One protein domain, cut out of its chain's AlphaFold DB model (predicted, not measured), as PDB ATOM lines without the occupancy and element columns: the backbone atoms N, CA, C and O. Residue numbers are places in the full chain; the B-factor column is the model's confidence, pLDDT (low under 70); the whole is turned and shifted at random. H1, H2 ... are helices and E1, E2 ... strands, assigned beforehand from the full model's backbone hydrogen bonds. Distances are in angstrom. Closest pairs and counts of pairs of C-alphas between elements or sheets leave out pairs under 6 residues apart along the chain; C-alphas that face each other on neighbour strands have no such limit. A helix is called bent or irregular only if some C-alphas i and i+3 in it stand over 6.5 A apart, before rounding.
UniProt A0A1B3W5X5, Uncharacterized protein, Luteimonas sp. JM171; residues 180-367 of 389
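AT A GLANCE: This is residues 180 to 367 of the 389 residues of an uncharacterized protein of Luteimonas sp. JM171 (UniProt A0A1B3W5X5). A twisted sheet of five strands forms the middle of a three-layer body: the long helix H2 slants over one face, with H3 packed on H2, and H5 stands up from the opposite face, with H6 and H8 packed on H5. At one side the small hairpin E2 E3 sticks out with residues 192 to 197, and H2 runs out beyond the sheet. The printed part has 188 residues with eight named helices and seven named strands, in the order E1 E2 E3 E4 E5 H1 H2 E6 H3 H4 E7 H5 H6 H7 H8; the mixed sheet runs E1 E4 E5 E6 E7. The class is mixed, helices and strands; the whole is compact, with a radius of gyration of the C-alphas of 16.5 A and spans of 51 by 45 by 27 A.

IN THESE COORDINATES: E1 is residues 184 to 186, from C-alpha 184 at (144.189, 108.561, 115.235). E2 is 191 to 193, E3 196 to 198, E4 203 to 206 and E5 210 to 217, 22.7 A long. H1 is 223 to 227. H2 is 231 to 261, 43.9 A long, from C-alpha 231 at (111.258, 131.927, 122.584), with a kink of 29 degrees near residue 238. E6 is 268 to 275, 22.8 A, H3 284 to 300, 24.1 A, H4 307 to 310 and E7 313 to 317. H5 is 318 to 328, 15.2 A, H6 333 to 337, H7 348 to 357, 14.4 A, and H8 363 to 367, ending at C-alpha 367 at (141.221, 112.195, 130.218). H8 is irregular: C-alphas 364 and 367 are 8.0 A apart.

HOW THE PARTS SIT: E1 and E4 are antiparallel, N 184 to O 206 at 2.8 A, as are the hairpin E4 and E5, N 205 to O 212 at 2.9 A. E5 and E6 are parallel, N 213 to O 270 at 2.9 A, and so are E6 and E7, N 273 to O 314 at 2.8 A. Two strand-helix-strand units, parallel neighbour strands with helices between, have right-handed crossovers: E5, H1 H2, E6 and E6, H3 H4, E7. H2 lies over E5 and E6, height over the sheet 9.3 A, slantwise to the strands at 35 degrees to E5 on the local plane; its closest C-alphas to E5 are Asn 248 and Glu 215, 6.4 A. H2 touches H3 with residues 235 to 246 alone, closest C-alphas Ala 242 and Val 294, 4.9 A, at a steep tilt of 51 degrees, the same way. H2 touches H1 with residues 233 to 237 alone, C-alphas Leu 234 and Gly 225 being closest, 5.4 A. On the opposite face H5 lies over E7, height 9.4 A, and touches H8, closest C-alphas Tyr 323 and Pro 363, 4.8 A. H5 and H6 only just touch, with 3 pairs of C-alphas within 8 A, Cys 324 and Val 336 closest at 6.5 A. H4, H6 and H7 only graze the sheet. The hairpin E2 and E3 has N 191 to O 198 at 3.0 A. Every O i to N i+4 pair is within hydrogen-bond range in H1, H3, H5, H6 and H7; H2 has 25 of 27, H8 0 of 1 but 1 of 2 O i to N i+3 pairs, and H4 is too short for an O i to N i+4 pair.

THE WHOLE: The farthest C-alphas, Glu 229 and Gly 263, are 51.8 A apart. Residues 257 to 263, of which 257 to 261 belong to H2, stand free. The printed part has no cut and no long link. The mean pLDDT of the printed part is 88.9; residues 224, 265 to 266, 340 to 341 and 343 are under 70.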
ATOM      1  N   ARG A 180     142.027 104.487 122.192       90.56
ATOM      2  CA  ARG A 180     143.002 103.444 121.815       90.56
ATOM      3  C   ARG A 180     143.685 103.767 120.476       90.56
ATOM      4  O   ARG A 180     143.048 104.400 119.641       90.56
ATOM      5  N   PRO A 181     144.874 103.196 120.181       91.38
ATOM      6  CA  PRO A 181     145.602 103.425 118.921       91.38
ATOM      7  C   PRO A 181     144.843 103.118 117.621       91.38
ATOM      8  O   PRO A 181     145.275 103.545 116.557       91.38
ATOM      9  N   LYS A 182     143.713 102.395 117.685       93.81
ATOM     10  CA  LYS A 182     142.799 102.228 116.540       93.81
ATOM     11  C   LYS A 182     142.164 103.554 116.080       93.81
ATOM     12  O   LYS A 182     141.660 103.627 114.966       93.81
ATOM     13  N   TYR A 183     142.193 104.579 116.932       96.06
ATOM     14  CA  TYR A 183     141.806 105.948 116.622       96.06
ATOM     15  C   TYR A 183     143.043 106.835 116.535       96.06
ATOM     16  O   TYR A 183     143.791 106.977 117.501       96.06
ATOM     17  N   ALA A 184     143.226 107.485 115.392       96.12
ATOM     18  CA  ALA A 184     144.189 108.561 115.235       96.12
ATOM     19  C   ALA A 184     143.534 109.885 115.642       96.12
ATOM     20  O   ALA A 184     142.604 110.349 114.982       96.12
ATOM     21  N   VAL A 185     144.019 110.487 116.727       97.31
ATOM     22  CA  VAL A 185     143.574 111.799 117.213       97.31
ATOM     23  C   VAL A 185     144.604 112.836 116.799       97.31
ATOM     24  O   VAL A 185     145.780 112.710 117.133       97.31
ATOM     25  N   GLN A 186     144.171 113.862 116.074       95.62
ATOM     26  CA  GLN A 186     145.055 114.918 115.593       95.62
ATOM     27  C   GLN A 186     144.423 116.296 115.761       95.62
ATOM     28  O   GLN A 186     143.224 116.479 115.536       95.62
ATOM     29  N   ARG A 187     145.259 117.274 116.107       95.31
ATOM     30  CA  ARG A 187     144.929 118.691 115.991       95.31
ATOM     31  C   ARG A 187     145.368 119.152 114.601       95.31
ATOM     32  O   ARG A 187     146.568 119.090 114.329       95.31
ATOM     33  N   PRO A 188     144.452 119.531 113.697       91.38
ATOM     34  CA  PRO A 188     144.840 119.911 112.349       91.38
ATOM     35  C   PRO A 188     145.632 121.220 112.361       91.38
ATOM     36  O   PRO A 188     145.394 122.120 113.169       91.38
ATOM     37  N   GLU A 189     146.582 121.332 111.437       86.25
ATOM     38  CA  GLU A 189     147.299 122.580 111.221       86.25
ATOM     39  C   GLU A 189     146.402 123.610 110.529       86.25
ATOM     40  O   GLU A 189     145.519 123.283 109.732       86.25
ATOM     41  N   LYS A 190     146.656 124.887 110.817       84.00
ATOM     42  CA  LYS A 190     145.960 125.998 110.166       84.00
ATOM     43  C   LYS A 190     146.414 126.090 108.719       84.00
ATOM     44  O   LYS A 190     147.604 126.240 108.442       84.00
ATOM     45  N   GLU A 191     145.464 126.068 107.799       80.38
ATOM     46  CA  GLU A 191     145.755 126.109 106.371       80.38
ATOM     47  C   GLU A 191     145.659 127.533 105.821       80.38
ATOM     48  O   GLU A 191     144.826 128.332 106.247       80.38
ATOM     49  N   TYR A 192     146.470 127.837 104.809       80.25
ATOM     50  CA  TYR A 192     146.357 129.066 104.029       80.25
ATOM     51  C   TYR A 192     146.097 128.705 102.569       80.25
ATOM     52  O   TYR A 192     146.953 128.124 101.907       80.25
ATOM     53  N   ILE A 193     144.917 129.053 102.053       75.94
ATOM     54  CA  ILE A 193     144.535 128.796 100.658       75.94
ATOM     55  C   ILE A 193     144.292 130.144  99.994       75.94
ATOM     56  O   ILE A 193     143.423 130.901 100.420       75.94
ATOM     57  N   GLY A 194     145.087 130.477  98.974       78.81
ATOM     58  CA  GLY A 194     144.961 131.758  98.268       78.81
ATOM     59  C   GLY A 194     145.144 132.986  99.170       78.81
ATOM     60  O   GLY A 194     144.498 134.003  98.953       78.81
ATOM     61  N   GLY A 195     145.970 132.883 100.218       77.50
ATOM     62  CA  GLY A 195     146.189 133.953 101.203       77.50
ATOM     63  C   GLY A 195     145.104 134.069 102.282       77.50
ATOM     64  O   GLY A 195     145.308 134.773 103.270       77.50
ATOM     65  N   GLN A 196     143.987 133.346 102.153       79.25
ATOM     66  CA  GLN A 196     142.978 133.253 103.200       79.25
ATOM     67  C   GLN A 196     143.373 132.175 104.212       79.25
ATOM     68  O   GLN A 196     143.657 131.034 103.845       79.25
ATOM     69  N   ARG A 197     143.371 132.547 105.494       79.88
ATOM     70  CA  ARG A 197     143.582 131.629 106.614       79.88
ATOM     71  C   ARG A 197     142.311 130.828 106.884       79.88
ATOM     72  O   ARG A 197     141.230 131.401 107.011       79.88
ATOM     73  N   PHE A 198     142.464 129.520 107.027       79.56
ATOM     74  CA  PHE A 198     141.425 128.588 107.426       79.56
ATOM     75  C   PHE A 198     141.874 127.863 108.686       79.56
ATOM     76  O   PHE A 198     142.803 127.061 108.653       79.56
ATOM     77  N   ASP A 199     141.192 128.142 109.791       77.81
ATOM     78  CA  ASP A 199     141.568 127.584 111.090       77.81
ATOM     79  C   ASP A 199     141.234 126.090 111.240       77.81
ATOM     80  O   ASP A 199     141.821 125.432 112.088       77.81
ATOM     81  N   GLY A 200     140.380 125.534 110.373       86.94
ATOM     82  CA  GLY A 200     140.011 124.119 110.418       86.94
ATOM     83  C   GLY A 200     138.998 123.813 111.521       86.94
ATOM     84  O   GLY A 200     138.241 124.695 111.925       86.94
ATOM     85  N   THR A 201     138.924 122.540 111.907       93.44
ATOM     86  CA  THR A 201     138.201 122.064 113.100       93.44
ATOM     87  C   THR A 201     139.200 121.957 114.246       93.44
ATOM     88  O   THR A 201     140.387 121.788 113.982       93.44
ATOM     89  N   ASP A 202     138.756 121.983 115.496       96.62
ATOM     90  CA  ASP A 202     139.697 121.938 116.626       96.62
ATOM     91  C   ASP A 202     140.419 120.585 116.749       96.62
ATOM     92  O   ASP A 202     141.626 120.542 116.986       96.62
ATOM     93  N   TRP A 203     139.705 119.476 116.529       98.06
ATOM     94  CA  TRP A 203     140.276 118.126 116.536       98.06
ATOM     95  C   TRP A 203     139.675 117.245 115.442       98.06
ATOM     96  O   TRP A 203     138.521 117.403 115.048       98.06
ATOM     97  N   ILE A 204     140.451 116.271 114.969       97.31
ATOM     98  CA  ILE A 204     139.989 115.206 114.078       97.31
ATOM     99  C   ILE A 204     140.308 113.868 114.736       97.31
ATOM    100  O   ILE A 204     141.447 113.624 115.132       97.31
ATOM    101  N   VAL A 205     139.313 112.988 114.802       97.62
ATOM    102  CA  VAL A 205     139.488 111.582 115.179       97.62
ATOM    103  C   VAL A 205     139.247 110.743 113.932       97.62
ATOM    104  O   VAL A 205     138.195 110.864 113.313       97.62
ATOM    105  N   SER A 206     140.205 109.907 113.546       95.50
ATOM    106  CA  SER A 206     140.093 109.017 112.381       95.50
ATOM    107  C   SER A 206     140.223 107.559 112.802       95.50
ATOM    108  O   SER A 206     141.084 107.231 113.614       95.50
ATOM    109  N   ALA A 207     139.399 106.691 112.231       93.88
ATOM    110  CA  ALA A 207     139.477 105.238 112.337       93.88
ATOM    111  C   ALA A 207     139.229 104.602 110.962       93.88
ATOM    112  O   ALA A 207     139.014 105.303 109.972       93.88
ATOM    113  N   GLU A 208     139.269 103.273 110.902       90.56
ATOM    114  CA  GLU A 208     138.960 102.519 109.682       90.56
ATOM    115  C   GLU A 208     137.507 102.731 109.222       90.56
ATOM    116  O   GLU A 208     137.249 102.854 108.027       90.56
ATOM    117  N   ASP A 209     136.567 102.841 110.164       90.75
ATOM    118  CA  ASP A 209     135.128 102.947 109.902       90.75
ATOM    119  C   ASP A 209     134.628 104.390 109.717       90.75
ATOM    120  O   ASP A 209     133.517 104.612 109.229       90.75
ATOM    121  N   GLY A 210     135.434 105.400 110.058       93.88
ATOM    122  CA  GLY A 210     135.009 106.784 109.890       93.88
ATOM    123  C   GLY A 210     135.944 107.857 110.426       93.88
ATOM    124  O   GLY A 210     137.019 107.594 110.968       93.88
ATOM    125  N   ILE A 211     135.523 109.108 110.234       95.81
ATOM    126  CA  ILE A 211     136.264 110.309 110.618       95.81
ATOM    127  C   ILE A 211     135.319 111.293 111.307       95.81
ATOM    128  O   ILE A 211     134.403 111.836 110.687       95.81
ATOM    129  N   ALA A 212     135.574 111.575 112.580       97.19
ATOM    130  CA  ALA A 212     134.874 112.602 113.334       97.19
ATOM    131  C   ALA A 212     135.659 113.918 113.310       97.19
ATOM    132  O   ALA A 212     136.821 113.970 113.716       97.19
ATOM    133  N   TYR A 213     135.005 114.987 112.863       97.69
ATOM    134  CA  TYR A 213     135.499 116.351 113.012       97.69
ATOM    135  C   TYR A 213     134.883 116.934 114.275       97.69
ATOM    136  O   TYR A 213     133.660 116.926 114.422       97.69
ATOM    137  N   VAL A 214     135.717 117.423 115.181       98.31
ATOM    138  CA  VAL A 214     135.317 117.855 116.519       98.31
ATOM    139  C   VAL A 214     135.588 119.347 116.675       98.31
ATOM    140  O   VAL A 214     136.728 119.801 116.582       98.31
ATOM    141  N   GLU A 215     134.523 120.094 116.937       97.62
ATOM    142  CA  GLU A 215     134.542 121.525 117.230       97.62
ATOM    143  C   GLU A 215     134.278 121.740 118.724       97.62
ATOM    144  O   GLU A 215     133.292 121.243 119.266       97.62
ATOM    145  N   CYS A 216     135.122 122.502 119.403       96.94
ATOM    146  CA  CYS A 216     135.051 122.767 120.832       96.94
ATOM    147  C   CYS A 216     134.468 124.162 121.098       96.94
ATOM    148  O   CYS A 216     134.751 125.150 120.410       96.94
ATOM    149  N   LYS A 217     133.622 124.271 122.127       94.62
ATOM    150  CA  LYS A 217     132.993 125.537 122.520       94.62
ATOM    151  C   LYS A 217     133.007 125.730 124.031       94.62
ATOM    152  O   LYS A 217     132.304 125.065 124.785       94.62
ATOM    153  N   GLY A 218     133.751 126.745 124.464       90.75
ATOM    154  CA  GLY A 218     133.745 127.232 125.847       90.75
ATOM    155  C   GLY A 218     132.618 128.219 126.166       90.75
ATOM    156  O   GLY A 218     132.515 128.692 127.297       90.75
ATOM    157  N   LYS A 219     131.782 128.586 125.183       84.94
ATOM    158  CA  LYS A 219     130.704 129.555 125.400       84.94
ATOM    159  C   LYS A 219     129.617 128.948 126.281       84.94
ATOM    160  O   LYS A 219     129.183 127.819 126.069       84.94
ATOM    161  N   ARG A 220     129.172 129.739 127.251       82.62
ATOM    162  CA  ARG A 220     128.128 129.366 128.200       82.62
ATOM    163  C   ARG A 220     126.806 129.998 127.823       82.62
ATOM    164  O   ARG A 220     126.783 131.113 127.292       82.62
ATOM    165  N   LEU A 221     125.723 129.306 128.153       80.06
ATOM    166  CA  LEU A 221     124.392 129.877 128.068       80.06
ATOM    167  C   LEU A 221     124.299 131.069 129.029       80.06
ATOM    168  O   LEU A 221     124.653 130.964 130.206       80.06
ATOM    169  N   SER A 222     123.853 132.216 128.522       76.94
ATOM    170  CA  SER A 222     123.612 133.381 129.378       76.94
ATOM    171  C   SER A 222     122.479 133.100 130.372       76.94
ATOM    172  O   SER A 222     121.618 132.260 130.112       76.94
ATOM    173  N   LEU A 223     122.425 133.831 131.493       71.38
ATOM    174  CA  LEU A 223     121.293 133.726 132.426       71.38
ATOM    175  C   LEU A 223     119.962 134.008 131.713       71.38
ATOM    176  O   LEU A 223     119.001 133.275 131.917       71.38
ATOM    177  N   ALA A 224     119.932 135.020 130.839       69.94
ATOM    178  CA  ALA A 224     118.773 135.304 129.996       69.94
ATOM    179  C   ALA A 224     118.404 134.094 129.124       69.94
ATOM    180  O   ALA A 224     117.251 133.714 129.086       69.94
ATOM    181  N   GLY A 225     119.377 133.399 128.531       73.06
ATOM    182  CA  GLY A 225     119.140 132.166 127.773       73.06
ATOM    183  C   GLY A 225     118.655 130.967 128.594       73.06
ATOM    184  O   GLY A 225     117.836 130.179 128.126       73.06
ATOM    185  N   ALA A 226     119.166 130.806 129.814       71.69
ATOM    186  CA  ALA A 226     118.783 129.713 130.710       71.69
ATOM    187  C   ALA A 226     117.362 129.898 131.257       71.69
ATOM    188  O   ALA A 226     116.627 128.926 131.428       71.69
ATOM    189  N   VAL A 227     116.974 131.150 131.515       76.38
ATOM    190  CA  VAL A 227     115.617 131.502 131.937       76.38
ATOM    191  C   VAL A 227     114.669 131.604 130.746       76.38
ATOM    192  O   VAL A 227     113.524 131.190 130.877       76.38
ATOM    193  N   ALA A 228     115.141 132.111 129.606       74.56
ATOM    194  CA  ALA A 228     114.413 132.361 128.364       74.56
ATOM    195  C   ALA A 228     112.997 132.884 128.630       74.56
ATOM    196  O   ALA A 228     112.055 132.091 128.692       74.56
ATOM    197  N   GLU A 229     112.834 134.191 128.851       74.44
ATOM    198  CA  GLU A 229     111.520 134.796 129.114       74.44
ATOM    199  C   GLU A 229     110.566 134.562 127.938       74.44
ATOM    200  O   GLU A 229     109.406 134.193 128.142       74.44
ATOM    201  N   ASP A 230     111.107 134.637 126.723       80.25
ATOM    202  CA  ASP A 230     110.436 134.299 125.478       80.25
ATOM    203  C   ASP A 230     111.238 133.293 124.628       80.25
ATOM    204  O   ASP A 230     112.330 132.836 124.975       80.25
ATOM    205  N   LEU A 231     110.639 132.878 123.508       81.50
ATOM    206  CA  LEU A 231     111.258 131.927 122.584       81.50
ATOM    207  C   LEU A 231     112.419 132.539 121.794       81.50
ATOM    208  O   LEU A 231     113.296 131.791 121.367       81.50
ATOM    209  N   ASP A 232     112.431 133.850 121.568       83.25
ATOM    210  CA  ASP A 232     113.442 134.513 120.749       83.25
ATOM    211  C   ASP A 232     114.778 134.624 121.496       83.25
ATOM    212  O   ASP A 232     115.835 134.416 120.891       83.25
ATOM    213  N   GLU A 233     114.751 134.803 122.821       81.44
ATOM    214  CA  GLU A 233     115.939 134.685 123.676       81.44
ATOM    215  C   GLU A 233     116.589 133.299 123.552       81.44
ATOM    216  O   GLU A 233     117.808 133.190 123.382       81.44
ATOM    217  N   LEU A 234     115.781 132.232 123.568       83.25
ATOM    218  CA  LEU A 234     116.266 130.864 123.384       83.25
ATOM    219  C   LEU A 234     116.811 130.639 121.964       83.25
ATOM    220  O   LEU A 234     117.896 130.072 121.813       83.25
ATOM    221  N   LYS A 235     116.112 131.124 120.925       85.56
ATOM    222  CA  LYS A 235     116.582 131.057 119.524       85.56
ATOM    223  C   LYS A 235     117.961 131.680 119.367       85.56
ATOM    224  O   LYS A 235     118.856 131.063 118.792       85.56
ATOM    225  N   GLY A 236     118.155 132.883 119.909       85.00
ATOM    226  CA  GLY A 236     119.427 133.597 119.819       85.00
ATOM    227  C   GLY A 236     120.593 132.810 120.421       85.00
ATOM    228  O   GLY A 236     121.707 132.855 119.901       85.00
ATOM    229  N   GLN A 237     120.342 132.039 121.483       85.75
ATOM    230  CA  GLN A 237     121.365 131.188 122.082       85.75
ATOM    231  C   GLN A 237     121.616 129.912 121.268       85.75
ATOM    232  O   GLN A 237     122.772 129.581 121.008       85.75
ATOM    233  N   LEU A 238     120.568 129.222 120.808       89.94
ATOM    234  CA  LEU A 238     120.711 128.013 119.982       89.94
ATOM    235  C   LEU A 238     121.382 128.299 118.631       89.94
ATOM    236  O   LEU A 238     122.101 127.447 118.106       89.94
ATOM    237  N   ALA A 239     121.233 129.516 118.101       91.25
ATOM    238  CA  ALA A 239     121.931 129.958 116.899       91.25
ATOM    239  C   ALA A 239     123.464 129.871 117.027       91.25
ATOM    240  O   ALA A 239     124.138 129.629 116.028       91.25
ATOM    241  N   ILE A 240     124.019 130.013 118.236       91.38
ATOM    242  CA  ILE A 240     125.462 129.869 118.496       91.38
ATOM    243  C   ILE A 240     125.906 128.418 118.270       91.38
ATOM    244  O   ILE A 240     126.931 128.174 117.637       91.38
ATOM    245  N   LEU A 241     125.137 127.450 118.778       92.62
ATOM    246  CA  LEU A 241     125.429 126.028 118.582       92.62
ATOM    247  C   LEU A 241     125.285 125.646 117.108       92.62
ATOM    248  O   LEU A 241     126.150 124.966 116.561       92.62
ATOM    249  N   ALA A 242     124.238 126.140 116.443       94.81
ATOM    250  CA  ALA A 242     124.048 125.921 115.014       94.81
ATOM    251  C   ALA A 242     125.204 126.501 114.179       94.81
ATOM    252  O   ALA A 242     125.617 125.896 113.193       94.81
ATOM    253  N   GLU A 243     125.757 127.650 114.574       95.19
ATOM    254  CA  GLU A 243     126.940 128.224 113.931       95.19
ATOM    255  C   GLU A 243     128.174 127.329 114.087       95.19
ATOM    256  O   GLU A 243     128.873 127.111 113.101       95.19
ATOM    257  N   ALA A 244     128.399 126.748 115.269       94.94
ATOM    258  CA  ALA A 244     129.480 125.785 115.487       94.94
ATOM    259  C   ALA A 244     129.322 124.527 114.610       94.94
ATOM    260  O   ALA A 244     130.273 124.110 113.953       94.94
ATOM    261  N   VAL A 245     128.108 123.968 114.534       95.88
ATOM    262  CA  VAL A 245     127.797 122.815 113.668       95.88
ATOM    263  C   VAL A 245     128.071 123.146 112.200       95.88
ATOM    264  O   VAL A 245     128.774 122.409 111.513       95.88
ATOM    265  N   VAL A 246     127.567 124.280 111.703       96.44
ATOM    266  CA  VAL A 246     127.741 124.669 110.294       96.44
ATOM    267  C   VAL A 246     129.188 125.026 109.971       96.44
ATOM    268  O   VAL A 246     129.668 124.701 108.884       96.44
ATOM    269  N   GLN A 247     129.911 125.651 110.899       94.62
ATOM    270  CA  GLN A 247     131.343 125.890 110.747       94.62
ATOM    271  C   GLN A 247     132.098 124.570 110.575       94.62
ATOM    272  O   GLN A 247     132.915 124.439 109.662       94.62
ATOM    273  N   ASN A 248     131.753 123.565 111.375       95.81
ATOM    274  CA  ASN A 248     132.348 122.247 111.263       95.81
ATOM    275  C   ASN A 248     131.943 121.536 109.951       95.81
ATOM    276  O   ASN A 248     132.797 121.013 109.234       95.81
ATOM    277  N   TYR A 249     130.681 121.638 109.515       96.69
ATOM    278  CA  TYR A 249     130.257 121.141 108.198       96.69
ATOM    279  C   TYR A 249     131.009 121.779 107.024       96.69
ATOM    280  O   TYR A 249     131.304 121.087 106.048       96.69
ATOM    281  N   LYS A 250     131.379 123.067 107.095       94.69
ATOM    282  CA  LYS A 250     132.237 123.695 106.069       94.69
ATOM    283  C   LYS A 250     133.601 123.012 105.977       94.69
ATOM    284  O   LYS A 250     134.140 122.883 104.876       94.69
ATOM    285  N   ASN A 251     134.166 122.597 107.110       93.94
ATOM    286  CA  ASN A 251     135.435 121.873 107.156       93.94
ATOM    287  C   ASN A 251     135.279 120.458 106.579       93.94
ATOM    288  O   ASN A 251     136.052 120.076 105.700       93.94
ATOM    289  N   ILE A 252     134.227 119.736 106.978       94.56
ATOM    290  CA  ILE A 252     133.919 118.388 106.478       94.56
ATOM    291  C   ILE A 252     133.688 118.398 104.963       94.56
ATOM    292  O   ILE A 252     134.354 117.667 104.237       94.56
ATOM    293  N   ASN A 253     132.817 119.275 104.454       93.50
ATOM    294  CA  ASN A 253     132.522 119.375 103.020       93.50
ATOM    295  C   ASN A 253     133.782 119.690 102.190       93.50
ATOM    296  O   ASN A 253     133.941 119.198 101.075       93.50
ATOM    297  N   ARG A 254     134.718 120.478 102.733       90.94
ATOM    298  CA  ARG A 254     136.008 120.730 102.076       90.94
ATOM    299  C   ARG A 254     136.878 119.476 102.033       90.94
ATOM    300  O   ARG A 254     137.487 119.203 101.002       90.94
ATOM    301  N   ALA A 255     136.933 118.726 103.129       90.50
ATOM    302  CA  ALA A 255     137.694 117.487 103.202       90.50
ATOM    303  C   ALA A 255     137.120 116.390 102.294       90.50
ATOM    304  O   ALA A 255     137.890 115.711 101.618       90.50
ATOM    305  N   MET A 256     135.789 116.267 102.220       90.94
ATOM    306  CA  MET A 256     135.092 115.363 101.298       90.94
ATOM    307  C   MET A 256     135.511 115.630  99.851       90.94
ATOM    308  O   MET A 256     136.027 114.736  99.189       90.94
ATOM    309  N   ARG A 257     135.422 116.888  99.398       88.25
ATOM    310  CA  ARG A 257     135.811 117.280  98.030       88.25
ATOM    311  C   ARG A 257     137.276 116.987  97.705       88.25
ATOM    312  O   ARG A 257     137.587 116.592  96.585       88.25
ATOM    313  N   ARG A 258     138.190 117.185  98.664       85.19
ATOM    314  CA  ARG A 258     139.614 116.847  98.481       85.19
ATOM    315  C   ARG A 258     139.805 115.347  98.287       85.19
ATOM    316  O   ARG A 258     140.437 114.943  97.324       85.19
ATOM    317  N   ARG A 259     139.194 114.527  99.142       83.50
ATOM    318  CA  ARG A 259     139.311 113.064  99.056       83.50
ATOM    319  C   ARG A 259     138.662 112.480  97.806       83.50
ATOM    320  O   ARG A 259     139.223 111.556  97.228       83.50
ATOM    321  N   GLU A 260     137.533 113.041  97.372       83.25
ATOM    322  CA  GLU A 260     136.915 112.715  96.080       83.25
ATOM    323  C   GLU A 260     137.873 113.011  94.918       83.25
ATOM    324  O   GLU A 260     138.018 112.193  94.013       83.25
ATOM    325  N   THR A 261     138.575 114.149  94.972       82.62
ATOM    326  CA  THR A 261     139.580 114.531  93.964       82.62
ATOM    327  C   THR A 261     140.784 113.584  93.974       82.62
ATOM    328  O   THR A 261     141.279 113.213  92.912       82.62
ATOM    329  N   ASP A 262     141.216 113.148  95.158       84.38
ATOM    330  CA  ASP A 262     142.364 112.253  95.345       84.38
ATOM    331  C   ASP A 262     142.020 110.763  95.124       84.38
ATOM    332  O   ASP A 262     142.891 109.900  95.246       84.38
ATOM    333  N   GLY A 263     140.757 110.433  94.813       76.81
ATOM    334  CA  GLY A 263     140.300 109.061  94.563       76.81
ATOM    335  C   GLY A 263     140.356 108.139  95.788       76.81
ATOM    336  O   GLY A 263     140.423 106.918  95.639       76.81
ATOM    337  N   GLN A 264     140.360 108.698  97.000       76.38
ATOM    338  CA  GLN A 264     140.425 107.919  98.236       76.38
ATOM    339  C   GLN A 264     139.040 107.383  98.614       76.38
ATOM    340  O   GLN A 264     138.072 108.140  98.661       76.38
ATOM    341  N   VAL A 265     138.946 106.089  98.942       65.06
ATOM    342  CA  VAL A 265     137.738 105.518  99.561       65.06
ATOM    343  C   VAL A 265     137.560 106.149 100.938       65.06
ATOM    344  O   VAL A 265     138.515 106.226 101.716       65.06
ATOM    345  N   VAL A 266     136.350 106.625 101.230       65.12
ATOM    346  CA  VAL A 266     136.075 107.383 102.449       65.12
ATOM    347  C   VAL A 266     135.135 106.602 103.356       65.12
ATOM    348  O   VAL A 266     134.071 106.173 102.916       65.12
ATOM    349  N   GLY A 267     135.538 106.419 104.614       76.44
ATOM    350  CA  GLY A 267     134.633 105.983 105.677       76.44
ATOM    351  C   GLY A 267     133.588 107.058 106.003       76.44
ATOM    352  O   GLY A 267     133.596 108.156 105.443       76.44
ATOM    353  N   GLN A 268     132.689 106.762 106.935       92.00
ATOM    354  CA  GLN A 268     131.618 107.677 107.322       92.00
ATOM    355  C   GLN A 268     132.178 108.939 108.009       92.00
ATOM    356  O   GLN A 268     133.050 108.848 108.874       92.00
ATOM    357  N   PHE A 269     131.680 110.130 107.662       94.94
ATOM    358  CA  PHE A 269     132.027 111.363 108.381       94.94
ATOM    359  C   PHE A 269     131.041 111.645 109.514       94.94
ATOM    360  O   PHE A 269     129.840 111.396 109.377       94.94
ATOM    361  N   TYR A 270     131.537 112.259 110.590       96.12
ATOM    362  CA  TYR A 270     130.734 112.711 111.726       96.12
ATOM    363  C   TYR A 270     131.059 114.161 112.092       96.12
ATOM    364  O   TYR A 270     132.223 114.561 112.130       96.12
ATOM    365  N   CYS A 271     130.021 114.946 112.387       96.31
ATOM    366  CA  CYS A 271     130.130 116.335 112.823       96.31
ATOM    367  C   CYS A 271     129.879 116.431 114.333       96.31
ATOM    368  O   CYS A 271     128.744 116.374 114.795       96.31
ATOM    369  N   ILE A 272     130.932 116.569 115.126       97.25
ATOM    370  CA  ILE A 272     130.823 116.598 116.584       97.25
ATOM    371  C   ILE A 272     131.098 118.014 117.081       97.25
ATOM    372  O   ILE A 272     132.072 118.649 116.684       97.25
ATOM    373  N   VAL A 273     130.236 118.517 117.956       96.62
ATOM    374  CA  VAL A 273     130.439 119.758 118.701       96.62
ATOM    375  C   VAL A 273     130.472 119.411 120.181       96.62
ATOM    376  O   VAL A 273     129.503 118.865 120.701       96.62
ATOM    377  N   ILE A 274     131.571 119.733 120.859       96.62
ATOM    378  CA  ILE A 274     131.742 119.538 122.300       96.62
ATOM    379  C   ILE A 274     131.637 120.890 122.995       96.62
ATOM    380  O   ILE A 274     132.371 121.828 122.678       96.62
ATOM    381  N   THR A 275     130.745 121.000 123.971       94.81
ATOM    382  CA  THR A 275     130.606 122.186 124.819       94.81
ATOM    383  C   THR A 275     131.171 121.907 126.209       94.81
ATOM    384  O   THR A 275     130.929 120.847 126.781       94.81
ATOM    385  N   LEU A 276     131.919 122.858 126.786       92.56
ATOM    386  CA  LEU A 276     132.475 122.684 128.142       92.56
ATOM    387  C   LEU A 276     131.365 122.479 129.188       92.56
ATOM    388  O   LEU A 276     131.476 121.620 130.056       92.56
ATOM    389  N   GLU A 277     130.313 123.291 129.096       87.69
ATOM    390  CA  GLU A 277     129.114 123.181 129.926       87.69
ATOM    391  C   GLU A 277     127.993 122.512 129.136       87.69
ATOM    392  O   GLU A 277     127.944 122.619 127.910       87.69
ATOM    393  N   ASP A 278     127.068 121.874 129.841       85.12
ATOM    394  CA  ASP A 278     125.872 121.305 129.231       85.12
ATOM    395  C   ASP A 278     124.858 122.413 128.886       85.12
ATOM    396  O   ASP A 278     124.570 123.311 129.686       85.12
ATOM    397  N   TRP A 279     124.333 122.355 127.663       85.31
ATOM    398  CA  TRP A 279     123.301 123.263 127.158       85.31
ATOM    399  C   TRP A 279     121.879 122.717 127.366       85.31
ATOM    400  O   TRP A 279     120.924 123.397 127.006       85.31
ATOM    401  N   PHE A 280     121.745 121.517 127.942       82.19
ATOM    402  CA  PHE A 280     120.508 120.808 128.265       82.19
ATOM    403  C   PHE A 280     119.489 120.839 127.127       82.19
ATOM    404  O   PHE A 280     118.361 121.314 127.281       82.19
ATOM    405  N   LEU A 281     119.873 120.271 125.979       82.00
ATOM    406  CA  LEU A 281     118.973 119.997 124.854       82.00
ATOM    407  C   LEU A 281     117.985 118.874 125.239       82.00
ATOM    408  O   LEU A 281     118.067 117.741 124.771       82.00
ATOM    409  N   PHE A 282     117.098 119.182 126.182       80.31
ATOM    410  CA  PHE A 282     116.248 118.230 126.896       80.31
ATOM    411  C   PHE A 282     114.840 118.127 126.310       80.31
ATOM    412  O   PHE A 282     114.169 117.116 126.484       80.31
ATOM    413  N   SER A 283     114.371 119.171 125.627       79.31
ATOM    414  CA  SER A 283     113.021 119.207 125.068       79.31
ATOM    415  C   SER A 283     113.027 119.032 123.551       79.31
ATOM    416  O   SER A 283     113.937 119.509 122.867       79.31
ATOM    417  N   ASP A 284     111.955 118.455 123.007       79.81
ATOM    418  CA  ASP A 284     111.741 118.382 121.553       79.81
ATOM    419  C   ASP A 284     111.822 119.763 120.895       79.81
ATOM    420  O   ASP A 284     112.286 119.898 119.767       79.81
ATOM    421  N   ILE A 285     111.413 120.806 121.621       83.06
ATOM    422  CA  ILE A 285     111.452 122.196 121.167       83.06
ATOM    423  C   ILE A 285     112.896 122.649 120.973       83.06
ATOM    424  O   ILE A 285     113.236 123.123 119.896       83.06
ATOM    425  N   THR A 286     113.759 122.465 121.976       84.06
ATOM    426  CA  THR A 286     115.182 122.829 121.882       84.06
ATOM    427  C   THR A 286     115.892 122.057 120.771       84.06
ATOM    428  O   THR A 286     116.645 122.655 120.003       84.06
ATOM    429  N   SER A 287     115.598 120.762 120.621       84.75
ATOM    430  CA  SER A 287     116.187 119.923 119.569       84.75
ATOM    431  C   SER A 287     115.703 120.331 118.175       84.75
ATOM    432  O   SER A 287     116.512 120.479 117.259       84.75
ATOM    433  N   LYS A 288     114.398 120.587 118.014       88.19
ATOM    434  CA  LYS A 288     113.803 121.038 116.751       88.19
ATOM    435  C   LYS A 288     114.296 122.429 116.357       88.19
ATOM    436  O   LYS A 288     114.706 122.614 115.218       88.19
ATOM    437  N   MET A 289     114.319 123.379 117.291       89.62
ATOM    438  CA  MET A 289     114.808 124.738 117.040       89.62
ATOM    439  C   MET A 289     116.285 124.741 116.645       89.62
ATOM    440  O   MET A 289     116.667 125.444 115.713       89.62
ATOM    441  N   LEU A 290     117.120 123.936 117.313       91.56
ATOM    442  CA  LEU A 290     118.516 123.771 116.912       91.56
ATOM    443  C   LEU A 290     118.614 123.225 115.482       91.56
ATOM    444  O   LEU A 290     119.346 123.786 114.671       91.56
ATOM    445  N   HIS A 291     117.862 122.170 115.162       91.19
ATOM    446  CA  HIS A 291     117.857 121.571 113.828       91.19
ATOM    447  C   HIS A 291     117.412 122.564 112.739       91.19
ATOM    448  O   HIS A 291     118.078 122.702 111.715       91.19
ATOM    449  N   GLU A 292     116.345 123.326 112.985       92.56
ATOM    450  CA  GLU A 292     115.867 124.387 112.090       92.56
ATOM    451  C   GLU A 292     116.925 125.483 111.884       92.56
ATOM    452  O   GLU A 292     117.154 125.924 110.754       92.56
ATOM    453  N   HIS A 293     117.634 125.883 112.945       94.25
ATOM    454  CA  HIS A 293     118.743 126.830 112.832       94.25
ATOM    455  C   HIS A 293     119.920 126.274 112.027       94.25
ATOM    456  O   HIS A 293     120.530 127.026 111.266       94.25
ATOM    457  N   VAL A 294     120.237 124.982 112.161       94.81
ATOM    458  CA  VAL A 294     121.276 124.335 111.347       94.81
ATOM    459  C   VAL A 294     120.865 124.331 109.874       94.81
ATOM    460  O   VAL A 294     121.665 124.752 109.042       94.81
ATOM    461  N   ILE A 295     119.624 123.954 109.543       94.69
ATOM    462  CA  ILE A 295     119.108 123.991 108.160       94.69
ATOM    463  C   ILE A 295     119.228 125.400 107.572       94.69
ATOM    464  O   ILE A 295     119.791 125.572 106.489       94.69
ATOM    465  N   SER A 296     118.739 126.413 108.296       95.25
ATOM    466  CA  SER A 296     118.803 127.809 107.847       95.25
ATOM    467  C   SER A 296     120.245 128.243 107.588       95.25
ATOM    468  O   SER A 296     120.549 128.782 106.530       95.25
ATOM    469  N   LYS A 297     121.162 127.957 108.521       95.88
ATOM    470  CA  LYS A 297     122.568 128.358 108.392       95.88
ATOM    471  C   LYS A 297     123.330 127.567 107.327       95.88
ATOM    472  O   LYS A 297     124.269 128.111 106.750       95.88
ATOM    473  N   LEU A 298     122.961 126.314 107.046       96.00
ATOM    474  CA  LEU A 298     123.505 125.561 105.910       96.00
ATOM    475  C   LEU A 298     123.129 126.234 104.588       96.00
ATOM    476  O   LEU A 298     124.004 126.417 103.740       96.00
ATOM    477  N   ALA A 299     121.867 126.651 104.443       95.88
ATOM    478  CA  ALA A 299     121.400 127.380 103.268       95.88
ATOM    479  C   ALA A 299     122.134 128.722 103.106       95.88
ATOM    480  O   ALA A 299     122.652 129.002 102.024       95.88
ATOM    481  N   ASP A 300     122.278 129.496 104.189       96.00
ATOM    482  CA  ASP A 300     123.042 130.754 104.194       96.00
ATOM    483  C   ASP A 300     124.515 130.537 103.803       96.00
ATOM    484  O   ASP A 300     125.124 131.358 103.116       96.00
ATOM    485  N   ALA A 301     125.096 129.408 104.221       94.69
ATOM    486  CA  ALA A 301     126.459 129.004 103.885       94.69
ATOM    487  C   ALA A 301     126.592 128.328 102.507       94.69
ATOM    488  O   ALA A 301     127.699 127.909 102.160       94.69
ATOM    489  N   GLN A 302     125.502 128.205 101.740       95.81
ATOM    490  CA  GLN A 302     125.450 127.523 100.440       95.81
ATOM    491  C   GLN A 302     125.965 126.072 100.490       95.81
ATOM    492  O   GLN A 302     126.589 125.575  99.549       95.81
ATOM    493  N   LEU A 303     125.720 125.384 101.606       95.12
ATOM    494  CA  LEU A 303     126.027 123.968 101.784       95.12
ATOM    495  C   LEU A 303     124.798 123.106 101.474       95.12
ATOM    496  O   LEU A 303     123.662 123.511 101.707       95.12
ATOM    497  N   SER A 304     125.030 121.897 100.956       93.56
ATOM    498  CA  SER A 304     123.952 120.949 100.653       93.56
ATOM    499  C   SER A 304     123.245 120.496 101.931       93.56
ATOM    500  O   SER A 304     123.904 120.082 102.887       93.56
ATOM    501  N   SER A 305     121.910 120.493 101.927       91.00
ATOM    502  CA  SER A 305     121.111 119.926 103.021       91.00
ATOM    503  C   SER A 305     121.318 118.420 103.183       91.00
ATOM    504  O   SER A 305     121.142 117.913 104.284       91.00
ATOM    505  N   GLN A 306     121.778 117.724 102.135       91.06
ATOM    506  CA  GLN A 306     122.106 116.294 102.184       91.06
ATOM    507  C   GLN A 306     123.204 115.966 103.203       91.06
ATOM    508  O   GLN A 306     123.285 114.827 103.643       91.06
ATOM    509  N   LEU A 307     124.022 116.945 103.618       92.12
ATOM    510  CA  LEU A 307     124.989 116.755 104.706       92.12
ATOM    511  C   LEU A 307     124.309 116.322 106.011       92.12
ATOM    512  O   LEU A 307     124.912 115.598 106.794       92.12
ATOM    513  N   LEU A 308     123.057 116.724 106.246       90.50
ATOM    514  CA  LEU A 308     122.293 116.282 107.413       90.50
ATOM    515  C   LEU A 308     121.890 114.806 107.328       90.50
ATOM    516  O   LEU A 308     121.646 114.196 108.362       90.50
ATOM    517  N   ASP A 309     121.831 114.228 106.134       88.12
ATOM    518  CA  ASP A 309     121.488 112.818 105.948       88.12
ATOM    519  C   ASP A 309     122.746 111.949 105.899       88.12
ATOM    520  O   ASP A 309     122.758 110.829 106.405       88.12
ATOM    521  N   THR A 310     123.822 112.473 105.307       89.62
ATOM    522  CA  THR A 310     125.056 111.724 105.042       89.62
ATOM    523  C   THR A 310     126.156 111.957 106.061       89.62
ATOM    524  O   THR A 310     127.140 111.232 106.027       89.62
ATOM    525  N   VAL A 311     126.041 112.947 106.949       93.56
ATOM    526  CA  VAL A 311     127.041 113.259 107.979       93.56
ATOM    527  C   VAL A 311     126.312 113.570 109.294       93.56
ATOM    528  O   VAL A 311     125.923 114.721 109.536       93.56
ATOM    529  N   PRO A 312     126.103 112.565 110.167       92.50
ATOM    530  CA  PRO A 312     125.434 112.760 111.447       92.50
ATOM    531  C   PRO A 312     126.111 113.843 112.287       92.50
ATOM    532  O   PRO A 312     127.342 113.858 112.380       92.50
ATOM    533  N   TYR A 313     125.323 114.732 112.908       93.81
ATOM    534  CA  TYR A 313     125.864 115.729 113.834       93.81
ATOM    535  C   TYR A 313     125.438 115.486 115.276       93.81
ATOM    536  O   TYR A 313     124.299 115.107 115.554       93.81
ATOM    537  N   ARG A 314     126.349 115.738 116.216       93.06
ATOM    538  CA  ARG A 314     126.091 115.662 117.656       93.06
ATOM    539  C   ARG A 314     126.588 116.921 118.339       93.06
ATOM    540  O   ARG A 314     127.703 117.360 118.086       93.06
ATOM    541  N   VAL A 315     125.761 117.473 119.219       93.56
ATOM    542  CA  VAL A 315     126.168 118.503 120.176       93.56
ATOM    543  C   VAL A 315     126.173 117.842 121.542       93.56
ATOM    544  O   VAL A 315     125.132 117.345 121.966       93.56
ATOM    545  N   LEU A 316     127.342 117.790 122.170       93.31
ATOM    546  CA  LEU A 316     127.603 117.030 123.386       93.31
ATOM    547  C   LEU A 316     128.168 117.961 124.456       93.31
ATOM    548  O   LEU A 316     129.149 118.665 124.207       93.31
ATOM    549  N   GLY A 317     127.604 117.923 125.659       92.31
ATOM    550  CA  GLY A 317     128.290 118.445 126.837       92.31
ATOM    551  C   GLY A 317     129.565 117.643 127.118       92.31
ATOM    552  O   GLY A 317     129.680 116.481 126.732       92.31
ATOM    553  N   PHE A 318     130.528 118.232 127.825       93.44
ATOM    554  CA  PHE A 318     131.820 117.586 128.083       93.44
ATOM    555  C   PHE A 318     131.677 116.206 128.752       93.44
ATOM    556  O   PHE A 318     132.367 115.260 128.386       93.44
ATOM    557  N   GLU A 319     130.748 116.061 129.700       91.06
ATOM    558  CA  GLU A 319     130.478 114.775 130.366       91.06
ATOM    559  C   GLU A 319     129.866 113.733 129.415       91.06
ATOM    560  O   GLU A 319     130.183 112.547 129.501       91.06
ATOM    561  N   GLU A 320     129.025 114.167 128.474       92.88
ATOM    562  CA  GLU A 320     128.456 113.297 127.439       92.88
ATOM    563  C   GLU A 320     129.540 112.859 126.450       92.88
ATOM    564  O   GLU A 320     129.617 111.685 126.095       92.88
ATOM    565  N   ALA A 321     130.436 113.774 126.071       95.88
ATOM    566  CA  ALA A 321     131.579 113.476 125.219       95.88
ATOM    567  C   ALA A 321     132.551 112.482 125.879       95.88
ATOM    568  O   ALA A 321     133.008 111.553 125.213       95.88
ATOM    569  N   MET A 322     132.796 112.595 127.192       95.81
ATOM    570  CA  MET A 322     133.558 111.590 127.948       95.81
ATOM    571  C   MET A 322     132.895 110.209 127.878       95.81
ATOM    572  O   MET A 322     133.583 109.200 127.717       95.81
ATOM    573  N   TYR A 323     131.563 110.147 127.945       95.56
ATOM    574  CA  TYR A 323     130.828 108.894 127.773       95.56
ATOM    575  C   TYR A 323     131.003 108.310 126.367       95.56
ATOM    576  O   TYR A 323     131.280 107.119 126.231       95.56
ATOM    577  N   CYS A 324     130.905 109.139 125.322       96.88
ATOM    578  CA  CYS A 324     131.183 108.717 123.948       96.88
ATOM    579  C   CYS A 324     132.610 108.174 123.805       96.88
ATOM    580  O   CYS A 324     132.793 107.106 123.229       96.88
ATOM    581  N   CYS A 325     133.614 108.855 124.366       97.56
ATOM    582  CA  CYS A 325     134.996 108.373 124.366       97.56
ATOM    583  C   CYS A 325     135.128 107.009 125.051       97.56
ATOM    584  O   CYS A 325     135.783 106.125 124.503       97.56
ATOM    585  N   ALA A 326     134.474 106.808 126.197       97.06
ATOM    586  CA  ALA A 326     134.476 105.523 126.890       97.06
ATOM    587  C   ALA A 326     133.816 104.412 126.059       97.06
ATOM    588  O   ALA A 326     134.364 103.316 125.975       97.06
ATOM    589  N   ALA A 327     132.706 104.701 125.374       96.88
ATOM    590  CA  ALA A 327     132.075 103.761 124.446       96.88
ATOM    591  C   ALA A 327     132.973 103.423 123.242       96.88
ATOM    592  O   ALA A 327     133.091 102.257 122.865       96.88
ATOM    593  N   LEU A 328     133.687 104.405 122.682       97.12
ATOM    594  CA  LEU A 328     134.629 104.185 121.577       97.12
ATOM    595  C   LEU A 328     135.790 103.251 121.962       97.12
ATOM    596  O   LEU A 328     136.311 102.529 121.108       97.12
ATOM    597  N   LEU A 329     136.186 103.182 123.241       95.50
ATOM    598  CA  LEU A 329     137.204 102.213 123.683       95.50
ATOM    599  C   LEU A 329     136.796 100.758 123.397       95.50
ATOM    600  O   LEU A 329     137.674  99.913 123.194       95.50
ATOM    601  N   GLU A 330     135.495 100.480 123.335       93.69
ATOM    602  CA  GLU A 330     134.919  99.138 123.217       93.69
ATOM    603  C   GLU A 330     134.146  98.909 121.908       93.69
ATOM    604  O   GLU A 330     133.836  97.768 121.582       93.69
ATOM    605  N   SER A 331     133.884  99.959 121.124       94.81
ATOM    606  CA  SER A 331     132.966  99.924 119.971       94.81
ATOM    607  C   SER A 331     133.497 100.745 118.780       94.81
ATOM    608  O   SER A 331     134.659 101.154 118.806       94.81
ATOM    609  N   THR A 332     132.728 100.907 117.700       94.25
ATOM    610  CA  THR A 332     133.099 101.653 116.477       94.25
ATOM    611  C   THR A 332     132.542 103.086 116.501       94.25
ATOM    612  O   THR A 332     131.718 103.425 117.354       94.25
ATOM    613  N   MET A 333     132.987 103.967 115.595       95.12
ATOM    614  CA  MET A 333     132.346 105.281 115.445       95.12
ATOM    615  C   MET A 333     130.917 105.150 114.930       95.12
ATOM    616  O   MET A 333     130.063 105.921 115.353       95.12
ATOM    617  N   GLU A 334     130.651 104.190 114.046       93.00
ATOM    618  CA  GLU A 334     129.296 103.924 113.551       93.00
ATOM    619  C   GLU A 334     128.342 103.560 114.689       93.00
ATOM    620  O   GLU A 334     127.274 104.158 114.820       93.00
ATOM    621  N   ASP A 335     128.761 102.679 115.593       93.25
ATOM    622  CA  ASP A 335     127.953 102.325 116.751       93.25
ATOM    623  C   ASP A 335     127.722 103.541 117.668       93.25
ATOM    624  O   ASP A 335     126.611 103.776 118.148       93.25
ATOM    625  N   VAL A 336     128.748 104.350 117.939       94.81
ATOM    626  CA  VAL A 336     128.630 105.459 118.902       94.81
ATOM    627  C   VAL A 336     127.909 106.670 118.299       94.81
ATOM    628  O   VAL A 336     127.032 107.249 118.944       94.81
ATOM    629  N   PHE A 337     128.234 107.058 117.068       93.69
ATOM    630  CA  PHE A 337     127.770 108.296 116.432       93.69
ATOM    631  C   PHE A 337     126.783 108.082 115.280       93.69
ATOM    632  O   PHE A 337     126.000 108.994 115.010       93.69
ATOM    633  N   GLY A 338     126.760 106.910 114.643       86.50
ATOM    634  CA  GLY A 338     126.008 106.611 113.413       86.50
ATOM    635  C   GLY A 338     124.487 106.527 113.537       86.50
ATOM    636  O   GLY A 338     123.807 106.249 112.552       86.50
ATOM    637  N   LEU A 339     123.914 106.813 114.710       77.44
ATOM    638  CA  LEU A 339     122.462 106.944 114.849       77.44
ATOM    639  C   LEU A 339     121.902 108.005 113.882       77.44
ATOM    640  O   LEU A 339     122.550 109.004 113.560       77.44
ATOM    641  N   THR A 340     120.659 107.820 113.442       68.94
ATOM    642  CA  THR A 340     119.977 108.805 112.584       68.94
ATOM    643  C   THR A 340     119.953 110.193 113.240       68.94
ATOM    644  O   THR A 340     119.821 110.293 114.458       68.94
ATOM    645  N   ASN A 341     119.985 111.273 112.451       68.88
ATOM    646  CA  ASN A 341     119.791 112.651 112.938       68.88
ATOM    647  C   ASN A 341     118.329 112.960 113.338       68.88
ATOM    648  O   ASN A 341     117.890 114.111 113.305       68.88
ATOM    649  N   SER A 342     117.546 111.941 113.698       71.25
ATOM    650  CA  SER A 342     116.178 112.135 114.170       71.25
ATOM    651  C   SER A 342     116.169 112.808 115.543       71.25
ATOM    652  O   SER A 342     117.076 112.627 116.356       71.25
ATOM    653  N   LEU A 343     115.114 113.581 115.821       69.38
ATOM    654  CA  LEU A 343     115.002 114.391 117.044       69.38
ATOM    655  C   LEU A 343     115.109 113.570 118.340       69.38
ATOM    656  O   LEU A 343     115.570 114.096 119.349       69.38
ATOM    657  N   GLN A 344     114.741 112.285 118.304       71.75
ATOM    658  CA  GLN A 344     114.854 111.371 119.447       71.75
ATOM    659  C   GLN A 344     116.309 111.027 119.820       71.75
ATOM    660  O   GLN A 344     116.563 110.606 120.943       71.75
ATOM    661  N   PHE A 345     117.267 111.230 118.907       74.62
ATOM    662  CA  PHE A 345     118.699 110.997 119.124       74.62
ATOM    663  C   PHE A 345     119.492 112.313 119.148       74.62
ATOM    664  O   PHE A 345     120.634 112.379 118.693       74.62
ATOM    665  N   VAL A 346     118.889 113.369 119.698       77.69
ATOM    666  CA  VAL A 346     119.548 114.651 119.987       77.69
ATOM    667  C   VAL A 346     119.540 114.892 121.497       77.69
ATOM    668  O   VAL A 346     118.579 114.536 122.183       77.69
ATOM    669  N   GLY A 347     120.613 115.497 122.016       82.00
ATOM    670  CA  GLY A 347     120.717 115.895 123.419       82.00
ATOM    671  C   GLY A 347     120.483 114.733 124.383       82.00
ATOM    672  O   GLY A 347     121.086 113.667 124.252       82.00
ATOM    673  N   VAL A 348     119.541 114.911 125.315       80.62
ATOM    674  CA  VAL A 348     119.285 113.924 126.379       80.62
ATOM    675  C   VAL A 348     118.791 112.574 125.831       80.62
ATOM    676  O   VAL A 348     119.068 111.525 126.416       80.62
ATOM    677  N   GLY A 349     118.099 112.568 124.688       83.81
ATOM    678  CA  GLY A 349     117.668 111.328 124.038       83.81
ATOM    679  C   GLY A 349     118.850 110.479 123.561       83.81
ATOM    680  O   GLY A 349     118.892 109.275 123.813       83.81
ATOM    681  N   TYR A 350     119.861 111.124 122.969       88.50
ATOM    682  CA  TYR A 350     121.085 110.466 122.507       88.50
ATOM    683  C   TYR A 350     121.869 109.828 123.656       88.50
ATOM    684  O   TYR A 350     122.211 108.649 123.591       88.50
ATOM    685  N   ILE A 351     122.133 110.582 124.727       88.56
ATOM    686  CA  ILE A 351     122.939 110.065 125.841       88.56
ATOM    687  C   ILE A 351     122.226 108.933 126.592       88.56
ATOM    688  O   ILE A 351     122.881 108.004 127.061       88.56
ATOM    689  N   ASN A 352     120.893 108.967 126.687       89.31
ATOM    690  CA  ASN A 352     120.120 107.881 127.291       89.31
ATOM    691  C   ASN A 352     120.194 106.600 126.456       89.31
ATOM    692  O   ASN A 352     120.412 105.525 127.013       89.31
ATOM    693  N   ASP A 353     120.057 106.707 125.133       90.81
ATOM    694  CA  ASP A 353     120.252 105.571 124.231       90.81
ATOM    695  C   ASP A 353     121.673 104.999 124.352       90.81
ATOM    696  O   ASP A 353     121.849 103.796 124.554       90.81
ATOM    697  N   LEU A 354     122.686 105.868 124.339       91.62
ATOM    698  CA  LEU A 354     124.081 105.462 124.463       91.62
ATOM    699  C   LEU A 354     124.348 104.731 125.789       91.62
ATOM    700  O   LEU A 354     125.013 103.697 125.799       91.62
ATOM    701  N   LYS A 355     123.779 105.212 126.901       92.31
ATOM    702  CA  LYS A 355     123.858 104.543 128.211       92.31
ATOM    703  C   LYS A 355     123.192 103.171 128.221       92.31
ATOM    704  O   LYS A 355     123.705 102.257 128.857       92.31
ATOM    705  N   ASN A 356     122.084 103.012 127.503       93.12
ATOM    706  CA  ASN A 356     121.399 101.725 127.394       93.12
ATOM    707  C   ASN A 356     122.188 100.719 126.548       93.12
ATOM    708  O   ASN A 356     122.215  99.536 126.881       93.12
ATOM    709  N   ARG A 357     122.839 101.176 125.470       93.75
ATOM    710  CA  ARG A 357     123.659 100.318 124.599       93.75
ATOM    711  C   ARG A 357     125.010  99.968 125.218       93.75
ATOM    712  O   ARG A 357     125.505  98.867 125.007       93.75
ATOM    713  N   PHE A 358     125.564 100.870 126.027       95.06
ATOM    714  CA  PHE A 358     126.876 100.723 126.653       95.06
ATOM    715  C   PHE A 358     126.820 100.951 128.173       95.06
ATOM    716  O   PHE A 358     127.449 101.885 128.668       95.06
ATOM    717  N   PRO A 359     126.090 100.135 128.955       93.94
ATOM    718  CA  PRO A 359     125.877 100.393 130.385       93.94
ATOM    719  C   PRO A 359     127.126 100.181 131.258       93.94
ATOM    720  O   PRO A 359     127.154 100.632 132.400       93.94
ATOM    721  N   GLY A 360     128.138  99.468 130.749       93.44
ATOM    722  CA  GLY A 360     129.345  99.096 131.495       93.44
ATOM    723  C   GLY A 360     130.537 100.040 131.328       93.44
ATOM    724  O   GLY A 360     131.550  99.844 131.995       93.44
ATOM    725  N   VAL A 361     130.444 101.043 130.452       94.88
ATOM    726  CA  VAL A 361     131.585 101.920 130.166       94.88
ATOM    727  C   VAL A 361     131.852 102.858 131.336       94.88
ATOM    728  O   VAL A 361     130.941 103.291 132.045       94.88
ATOM    729  N   LEU A 362     133.122 103.188 131.537       93.75
ATOM    730  CA  LEU A 362     133.581 103.961 132.686       93.75
ATOM    731  C   LEU A 362     134.034 105.357 132.233       93.75
ATOM    732  O   LEU A 362     135.225 105.566 132.038       93.75
ATOM    733  N   PRO A 363     133.126 106.340 132.074       92.81
ATOM    734  CA  PRO A 363     133.490 107.671 131.576       92.81
ATOM    735  C   PRO A 363     134.526 108.386 132.447       92.81
ATOM    736  O   PRO A 363     135.294 109.190 131.935       92.81
ATOM    737  N   HIS A 364     134.580 108.086 133.747       90.88
ATOM    738  CA  HIS A 364     135.518 108.711 134.680       90.88
ATOM    739  C   HIS A 364     136.992 108.402 134.381       90.88
ATOM    740  O   HIS A 364     137.846 109.156 134.826       90.88
ATOM    741  N   THR A 365     137.292 107.341 133.622       92.50
ATOM    742  CA  THR A 365     138.671 106.986 133.243       92.50
ATOM    743  C   THR A 365     139.182 107.786 132.043       92.50
ATOM    744  O   THR A 365     140.365 107.719 131.712       92.50
ATOM    745  N   ILE A 366     138.311 108.546 131.372       96.62
ATOM    746  CA  ILE A 366     138.674 109.332 130.194       96.62
ATOM    747  C   ILE A 366     139.314 110.657 130.619       96.62
ATOM    748  O   ILE A 366     138.783 111.402 131.442       96.62
ATOM    749  N   GLY A 367     140.455 110.970 130.010       95.50
ATOM    750  CA  GLY A 367     141.221 112.195 130.218       95.50
ATOM    751  C   GLY A 367     142.141 112.164 131.438       95.50
ATOM    752  O   GLY A 367     142.955 113.071 131.576       95.50
TER     753      GLY A 367